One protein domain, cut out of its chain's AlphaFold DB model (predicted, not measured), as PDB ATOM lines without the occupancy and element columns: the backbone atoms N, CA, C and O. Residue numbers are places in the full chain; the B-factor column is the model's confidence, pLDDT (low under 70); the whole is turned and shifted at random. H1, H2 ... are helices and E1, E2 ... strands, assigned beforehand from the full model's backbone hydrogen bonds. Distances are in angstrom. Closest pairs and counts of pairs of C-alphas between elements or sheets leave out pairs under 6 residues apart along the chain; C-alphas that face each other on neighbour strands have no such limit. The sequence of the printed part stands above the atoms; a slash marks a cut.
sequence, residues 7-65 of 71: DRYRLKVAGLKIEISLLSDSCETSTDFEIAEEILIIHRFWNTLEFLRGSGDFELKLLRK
ATOM      1  N   ASP A   7      13.262  18.200   2.191       93.75
ATOM      2  CA  ASP A   7      12.263  18.099   1.140       93.75
ATOM      3  C   ASP A   7      10.903  18.497   1.706       93.75
ATOM      4  O   ASP A   7      10.563  18.175   2.848       93.75
ATOM      5  N   ARG A   8      10.131  19.267   0.935       95.81
ATOM      6  CA  ARG A   8       8.829  19.774   1.374       95.81
ATOM      7  C   ARG A   8       7.719  18.892   0.837       95.81
ATOM      8  O   ARG A   8       7.547  18.813  -0.377       95.81
ATOM      9  N   TYR A   9       6.916  18.344   1.733       97.19
ATOM     10  CA  TYR A   9       5.781  17.488   1.424       97.19
ATOM     11  C   TYR A   9       4.463  18.168   1.767       97.19
ATOM     12  O   TYR A   9       4.395  19.043   2.636       97.19
ATOM     13  N   ARG A  10       3.411  17.742   1.074       98.12
ATOM     14  CA  ARG A  10       2.018  17.991   1.420       98.12
ATOM     15  C   ARG A  10       1.323  16.652   1.597       98.12
ATOM     16  O   ARG A  10       1.240  15.899   0.634       98.12
ATOM     17  N   LEU A  11       0.799  16.410   2.789       97.94
ATOM     18  CA  LEU A  11      -0.036  15.258   3.103       97.94
ATOM     19  C   LEU A  11      -1.498  15.702   3.174       97.94
ATOM     20  O   LEU A  11      -1.800  16.712   3.819       97.94
ATOM     21  N   LYS A  12      -2.400  14.955   2.535       97.94
ATOM     22  CA  LYS A  12      -3.841  15.021   2.787       97.94
ATOM     23  C   LYS A  12      -4.342  13.670   3.276       97.94
ATOM     24  O   LYS A  12      -4.090  12.665   2.624       97.94
ATOM     25  N   VAL A  13      -5.064  13.662   4.390       96.62
ATOM     26  CA  VAL A  13      -5.618  12.444   5.005       96.62
ATOM     27  C   VAL A  13      -6.758  12.834   5.945       96.62
ATOM     28  O   VAL A  13      -6.636  13.820   6.665       96.62
ATOM     29  N   ALA A  14      -7.880  12.107   5.923       91.25
ATOM     30  CA  ALA A  14      -9.038  12.347   6.805       91.25
ATOM     31  C   ALA A  14      -9.505  13.825   6.886       91.25
ATOM     32  O   ALA A  14      -9.858  14.324   7.952       91.25
ATOM     33  N   GLY A  15      -9.451  14.564   5.771       90.50
ATOM     34  CA  GLY A  15      -9.797  15.993   5.721       90.50
ATOM     35  C   GLY A  15      -8.716  16.955   6.243       90.50
ATOM     36  O   GLY A  15      -8.843  18.165   6.060       90.50
ATOM     37  N   LEU A  16      -7.624  16.450   6.825       93.56
ATOM     38  CA  LEU A  16      -6.446  17.243   7.170       93.56
ATOM     39  C   LEU A  16      -5.590  17.514   5.932       93.56
ATOM     40  O   LEU A  16      -5.470  16.677   5.038       93.56
ATOM     41  N   LYS A  17      -4.943  18.682   5.914       96.94
ATOM     42  CA  LYS A  17      -3.926  19.060   4.931       96.94
ATOM     43  C   LYS A  17      -2.723  19.641   5.664       96.94
ATOM     44  O   LYS A  17      -2.822  20.713   6.255       96.94
ATOM     45  N   ILE A  18      -1.590  18.953   5.592       96.62
ATOM     46  CA  ILE A  18      -0.370  19.298   6.324       96.62
ATOM     47  C   ILE A  18       0.736  19.576   5.316       96.62
ATOM     48  O   ILE A  18       0.923  18.811   4.373       96.62
ATOM     49  N   GLU A  19       1.479  20.664   5.505       97.12
ATOM     50  CA  GLU A  19       2.697  20.943   4.746       97.12
ATOM     51  C   GLU A  19       3.893  21.012   5.684       97.12
ATOM     52  O   GLU A  19       3.923  21.842   6.591       97.12
ATOM     53  N   ILE A  20       4.901  20.181   5.437       95.81
ATOM     54  CA  ILE A  20       6.069  20.054   6.313       95.81
ATOM     55  C   ILE A  20       7.335  19.803   5.500       95.81
ATOM     56  O   ILE A  20       7.289  19.305   4.377       95.81
ATOM     57  N   SER A  21       8.479  20.216   6.050       95.25
ATOM     58  CA  SER A  21       9.798  19.929   5.486       95.25
ATOM     59  C   SER A  21      10.498  18.849   6.308       95.25
ATOM     60  O   SER A  21      10.865  19.103   7.458       95.25
ATOM     61  N   LEU A  22      10.693  17.677   5.711       93.94
ATOM     62  CA  LEU A  22      11.364  16.519   6.307       93.94
ATOM     63  C   LEU A  22      12.806  16.430   5.818       93.94
ATOM     64  O   LEU A  22      13.141  17.029   4.801       93.94
ATOM     65  N   LEU A  23      13.673  15.728   6.549       92.25
ATOM     66  CA  LEU A  23      15.054  15.513   6.114       92.25
ATOM     67  C   LEU A  23      15.072  14.650   4.850       92.25
ATOM     68  O   LEU A  23      14.528  13.553   4.869       92.25
ATOM     69  N   SER A  24      15.716  15.131   3.787       89.31
ATOM     70  CA  SER A  24      15.712  14.455   2.480       89.31
ATOM     71  C   SER A  24      16.251  13.027   2.577       89.31
ATOM     72  O   SER A  24      15.586  12.101   2.128       89.31
ATOM     73  N   ASP A  25      17.372  12.837   3.277       87.94
ATOM     74  CA  ASP A  25      18.006  11.528   3.479       87.94
ATOM     75  C   ASP A  25      17.067  10.511   4.159       87.94
ATOM     76  O   ASP A  25      17.165   9.316   3.912       87.94
ATOM     77  N   SER A  26      16.139  10.981   5.003       84.44
ATOM     78  CA  SER A  26      15.149  10.123   5.665       84.44
ATOM     79  C   SER A  26      14.003   9.728   4.742       84.44
ATOM     80  O   SER A  26      13.347   8.734   5.012       84.44
ATOM     81  N   CYS A  27      13.713  10.518   3.707       88.75
ATOM     82  CA  CYS A  27      12.585  10.281   2.812       88.75
ATOM     83  C   CYS A  27      12.985   9.537   1.533       88.75
ATOM     84  O   CYS A  27      12.126   8.947   0.893       88.75
ATOM     85  N   GLU A  28      14.263   9.557   1.139       87.25
ATOM     86  CA  GLU A  28      14.735   8.914  -0.098       87.25
ATOM     87  C   GLU A  28      14.576   7.390  -0.099       87.25
ATOM     88  O   GLU A  28      14.371   6.799  -1.158       87.25
ATOM     89  N   THR A  29      14.654   6.758   1.072       88.19
ATOM     90  CA  THR A  29      14.493   5.306   1.232       88.19
ATOM     91  C   THR A  29      13.119   4.906   1.756       88.19
ATOM     92  O   THR A  29      12.867   3.714   1.911       88.19
ATOM     93  N   SER A  30      12.251   5.875   2.056       93.44
ATOM     94  CA  SER A  30      10.933   5.626   2.635       93.44
ATOM     95  C   SER A  30       9.847   5.568   1.574       93.44
ATOM     96  O   SER A  30       9.883   6.268   0.562       93.44
ATOM     97  N   THR A  31       8.839   4.749   1.837       95.50
ATOM     98  CA  THR A  31       7.598   4.717   1.065       95.50
ATOM     99  C   THR A  31       6.730   5.940   1.370       95.50
ATOM    100  O   THR A  31       6.844   6.561   2.429       95.50
ATOM    101  N   ASP A  32       5.797   6.264   0.473       95.44
ATOM    102  CA  ASP A  32       4.831   7.347   0.704       95.44
ATOM    103  C   ASP A  32       4.015   7.133   1.992       95.44
ATOM    104  O   ASP A  32       3.677   8.098   2.679       95.44
ATOM    105  N   PHE A  33       3.732   5.873   2.343       96.31
ATOM    106  CA  PHE A  33       3.027   5.519   3.574       96.31
ATOM    107  C   PHE A  33       3.861   5.837   4.819       96.31
ATOM    108  O   PHE A  33       3.381   6.533   5.710       96.31
ATOM    109  N   GLU A  34       5.127   5.414   4.856       96.44
ATOM    110  CA  GLU A  34       6.041   5.711   5.971       96.44
ATOM    111  C   GLU A  34       6.250   7.221   6.145       96.44
ATOM    112  O   GLU A  34       6.252   7.734   7.263       96.44
ATOM    113  N   ILE A  35       6.363   7.963   5.035       96.44
ATOM    114  CA  ILE A  35       6.456   9.426   5.077       96.44
ATOM    115  C   ILE A  35       5.168  10.022   5.657       96.44
ATOM    116  O   ILE A  35       5.234  10.921   6.494       96.44
ATOM    117  N   ALA A  36       3.994   9.542   5.243       96.88
ATOM    118  CA  ALA A  36       2.722  10.003   5.789       96.88
ATOM    119  C   ALA A  36       2.598   9.720   7.299       96.88
ATOM    120  O   ALA A  36       2.183  10.613   8.043       96.88
ATOM    121  N   GLU A  37       3.004   8.537   7.766       96.69
ATOM    122  CA  GLU A  37       3.029   8.198   9.193       96.69
ATOM    123  C   GLU A  37       3.946   9.129   9.989       96.69
ATOM    124  O   GLU A  37       3.518   9.696  10.995       96.69
ATOM    125  N   GLU A  38       5.176   9.343   9.519       95.88
ATOM    126  CA  GLU A  38       6.159  10.207  10.181       95.88
ATOM    127  C   GLU A  38       5.629  11.642  10.329       95.88
ATOM    128  O   GLU A  38       5.739  12.252  11.394       95.88
ATOM    129  N   ILE A  39       4.967  12.173   9.294       96.62
ATOM    130  CA  ILE A  39       4.317  13.491   9.354       96.62
ATOM    131  C   ILE A  39       3.277  13.530  10.481       96.62
ATOM    132  O   ILE A  39       3.248  14.486  11.263       96.62
ATOM    133  N   LEU A  40       2.426  12.508  10.588       96.88
ATOM    134  CA  LEU A  40       1.388  12.446  11.618       96.88
ATOM    135  C   LEU A  40       1.980  12.263  13.022       96.88
ATOM    136  O   LEU A  40       1.465  12.863  13.967       96.88
ATOM    137  N   ILE A  41       3.079  11.516  13.163       96.62
ATOM    138  CA  ILE A  41       3.811  11.333  14.426       96.62
ATOM    139  C   ILE A  41       4.447  12.653  14.882       96.62
ATOM    140  O   ILE A  41       4.246  13.063  16.028       96.62
ATOM    141  N   ILE A  42       5.144  13.367  13.988       95.69
ATOM    142  CA  ILE A  42       5.757  14.675  14.279       95.69
ATOM    143  C   ILE A  42       4.705  15.670  14.787       95.69
ATOM    144  O   ILE A  42       4.952  16.411  15.741       95.69
ATOM    145  N   HIS A  43       3.522  15.668  14.171       95.31
ATOM    146  CA  HIS A  43       2.409  16.539  14.548       95.31
ATOM    147  C   HIS A  43       1.509  15.976  15.658       95.31
ATOM    148  O   HIS A  43       0.602  16.678  16.107       95.31
ATOM    149  N   ARG A  44       1.772  14.756  16.145       96.62
ATOM    150  CA  ARG A  44       0.997  14.061  17.188       96.62
ATOM    151  C   ARG A  44      -0.490  13.886  16.843       96.62
ATOM    152  O   ARG A  44      -1.348  13.928  17.724       96.62
ATOM    153  N   PHE A  45      -0.811  13.669  15.568       95.81
ATOM    154  CA  PHE A  45      -2.175  13.394  15.104       95.81
ATOM    155  C   PHE A  45      -2.517  11.901  15.219       95.81
ATOM    156  O   PHE A  45      -2.708  11.215  14.218       95.81
ATOM    157  N   TRP A  46      -2.604  11.397  16.454       95.50
ATOM    158  CA  TRP A  46      -2.775   9.965  16.741       95.50
ATOM    159  C   TRP A  46      -4.046   9.356  16.134       95.50
ATOM    160  O   TRP A  46      -3.961   8.321  15.485       95.50
ATOM    161  N   ASN A  47      -5.194  10.036  16.228       95.19
ATOM    162  CA  ASN A  47      -6.447   9.535  15.642       95.19
ATOM    163  C   ASN A  47      -6.354   9.399  14.113       95.19
ATOM    164  O   ASN A  47      -6.878   8.460  13.520       95.19
ATOM    165  N   THR A  48      -5.680  10.343  13.452       95.62
ATOM    166  CA  THR A  48      -5.489  10.294  11.998       95.62
ATOM    167  C   THR A  48      -4.454   9.246  11.599       95.62
ATOM    168  O   THR A  48      -4.586   8.640  10.540       95.62
ATOM    169  N   LEU A  49      -3.453   9.002  12.448       96.62
ATOM    170  CA  LEU A  49      -2.496   7.914  12.266       96.62
ATOM    171  C   LEU A  49      -3.190   6.548  12.347       96.62
ATOM    172  O   LEU A  49      -2.945   5.691  11.503       96.62
ATOM    173  N   GLU A  50      -4.085   6.351  13.317       96.31
ATOM    174  CA  GLU A  50      -4.895   5.131  13.413       96.31
ATOM    175  C   GLU A  50      -5.795   4.948  12.186       96.31
ATOM    176  O   GLU A  50      -5.834   3.857  11.618       96.31
ATOM    177  N   PHE A  51      -6.443   6.021  11.716       95.06
ATOM    178  CA  PHE A  51      -7.219   6.001  10.472       95.06
ATOM    179  C   PHE A  51      -6.367   5.580   9.264       95.06
ATOM    180  O   PHE A  51      -6.769   4.699   8.508       95.06
ATOM    181  N   LEU A  52      -5.178   6.171   9.099       95.75
ATOM    182  CA  LEU A  52      -4.253   5.847   8.009       95.75
ATOM    183  C   LEU A  52      -3.838   4.365   8.042       95.75
ATOM    184  O   LEU A  52      -3.863   3.692   7.016       95.75
ATOM    185  N   ARG A  53      -3.510   3.833   9.227       95.25
ATOM    186  CA  ARG A  53      -3.138   2.419   9.420       95.25
ATOM    187  C   ARG A  53      -4.289   1.449   9.165       95.25
ATOM    188  O   ARG A  53      -4.056   0.329   8.723       95.25
ATOM    189  N   GLY A  54      -5.522   1.871   9.429       92.88
ATOM    190  CA  GLY A  54      -6.738   1.082   9.254       92.88
ATOM    191  C   GLY A  54      -7.309   1.092   7.837       92.88
ATOM    192  O   GLY A  54      -8.523   0.984   7.706       92.88
ATOM    193  N   SER A  55      -6.488   1.212   6.786       84.75
ATOM    194  CA  SER A  55      -6.893   1.358   5.366       84.75
ATOM    195  C   SER A  55      -7.514   2.709   4.968       84.75
ATOM    196  O   SER A  55      -8.274   2.793   4.006       84.75
ATOM    197  N   GLY A  56      -7.176   3.792   5.670       87.94
ATOM    198  CA  GLY A  56      -7.545   5.140   5.247       87.94
ATOM    199  C   GLY A  56      -6.772   5.608   4.008       87.94
ATOM    200  O   GLY A  56      -5.543   5.559   3.984       87.94
ATOM    201  N   ASP A  57      -7.484   6.127   3.004       94.56
ATOM    202  CA  ASP A  57      -6.857   6.753   1.836       94.56
ATOM    203  C   ASP A  57      -6.107   8.039   2.213       94.56
ATOM    204  O   ASP A  57      -6.541   8.834   3.060       94.56
ATOM    205  N   PHE A  58      -4.991   8.279   1.523       97.06
ATOM    206  CA  PHE A  58      -4.199   9.495   1.657       97.06
ATOM    207  C   PHE A  58      -3.611   9.948   0.315       97.06
ATOM    208  O   PHE A  58      -3.443   9.170  -0.619       97.06
ATOM    209  N   GLU A  59      -3.272  11.233   0.233       97.75
ATOM    210  CA  GLU A  59      -2.519  11.817  -0.879       97.75
ATOM    211  C   GLU A  59      -1.235  12.432  -0.322       97.75
ATOM    212  O   GLU A  59      -1.288  13.360   0.493       97.75
ATOM    213  N   LEU A  60      -0.081  11.958  -0.790       97.56
ATOM    214  CA  LEU A  60       1.211  12.570  -0.509       97.56
ATOM    215  C   LEU A  60       1.757  13.228  -1.776       97.56
ATOM    216  O   LEU A  60       1.827  12.622  -2.841       97.56
ATOM    217  N   LYS A  61       2.165  14.493  -1.665       97.25
ATOM    218  CA  LYS A  61       2.774  15.240  -2.766       97.25
ATOM    219  C   LYS A  61       4.085  15.880  -2.338       97.25
ATOM    220  O   LYS A  61       4.102  16.724  -1.442       97.25
ATOM    221  N   LEU A  62       5.165  15.568  -3.048       95.81
ATOM    222  CA  LEU A  62       6.421  16.307  -2.951       95.81
ATOM    223  C   LEU A  62       6.254  17.683  -3.616       95.81
ATOM    224  O   LEU A  62       6.067  17.796  -4.825       95.81
ATOM    225  N   LEU A  63       6.289  18.748  -2.815       95.31
ATOM    226  CA  LEU A  63       6.158  20.133  -3.280       95.31
ATOM    227  C   LEU A  63       7.494  20.732  -3.723       95.31
ATOM    228  O   LEU A  63       7.525  21.587  -4.604       95.31
ATOM    229  N   ARG A  64       8.590  20.333  -3.075       92.81
ATOM    230  CA  ARG A  64       9.938  20.802  -3.401       92.81
ATOM    231  C   ARG A  64      10.956  19.757  -2.982       92.81
ATOM    232  O   ARG A  64      11.069  19.474  -1.791       92.81
ATOM    233  N   LYS A  65      11.743  19.280  -3.943       89.88
ATOM    234  CA  LYS A  65      12.961  18.515  -3.678       89.88
ATOM    235  C   LYS A  65      14.114  19.475  -3.403       89.88
ATOM    236  O   LYS A  65      14.243  20.508  -4.069       89.88
TER     237      LYS A  65
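This is residues 7 to 65 of the 71 residues of an uncharacterized protein of Enterococcus casseliflavus (UniProt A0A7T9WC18). A strongly twisted sheet of three strands makes a wall, with H2 packed across one face and the other face bare. H3 folds back beside H2 in a helical hairpin, near the end of the sheet where E1 turns into E2, while H1, a short helix of four residues, sits near the opposite end of the sheet. The printed part has 59 residues, with three named helices and three named strands in the order E1, E2, H1, H2, H3, E3; the sheet's order is E2, E1, E3, antiparallel throughout, and the class is mixed, helices and strands. The whole is compact and rounded, with a radius of gyration of the C-alphas of 10.5 A and spans of 28 by 19 by 18 A.

The inner strand E1, residues 7 to 13, is 19.1 A long and begins at C-alpha 7 (12.263, 18.099, 1.140). The edge strands are E2, residues 16 to 23, 21.6 A long, and E3, residues 58 to 64, 18.8 A long, which ends at C-alpha 64 (9.938, 20.802, -3.401). H2, residues 32 to 42, measures 15.5 A and begins at C-alpha 32 (4.831, 7.347, 0.704). H3 has residues 46 to 53 and measures 10.5 A; H1 has residues 24 to 27 and measures 5.2 A.

E1 and E2 form an antiparallel hairpin at 154 degrees, with N 9 and O 20 at 2.8 A, within hydrogen-bond range. E1 and E3 are antiparallel at 159 degrees, with N 10 and O 61 at 2.8 A, also within range. H2 is on the sheet at a height over the sheet of 8.5 A, in two layers, a helix on one face of a sheet. It lies over E2, and only just over E1 and E3 with 3 C-alphas on each; it runs across the strands, at 85 degrees to E2 on the local plane. The closest C-alphas of H2 and E1 are those of Ala 36 and Leu 11, 6.5 A apart. H2 and H3 touch, with the C-alphas of Leu 40 and Leu 49 closest at 6.0 A, at a shallow tilt of 10 degrees, opposite ways. H3 only grazes the sheet with residues 48 to 52. H1 is only just on the sheet, with 5 pairs of C-alphas within 10 A, and only grazes it. H1 and H3 are apart. In H2 and H3 every O i to N i+4 pair is within hydrogen-bond range; H1 is too short for such a pair.

The C-alphas farthest apart are those of Gly 54 and Lys 65, at 29.3 A, while those of Asp 7 and Lys 65, the first and last printed, are 4.9 A apart. The printed part has no cut, and its five links between named elements are tight. The mean pLDDT of the printed part is 94.4, and no printed residue is under 70.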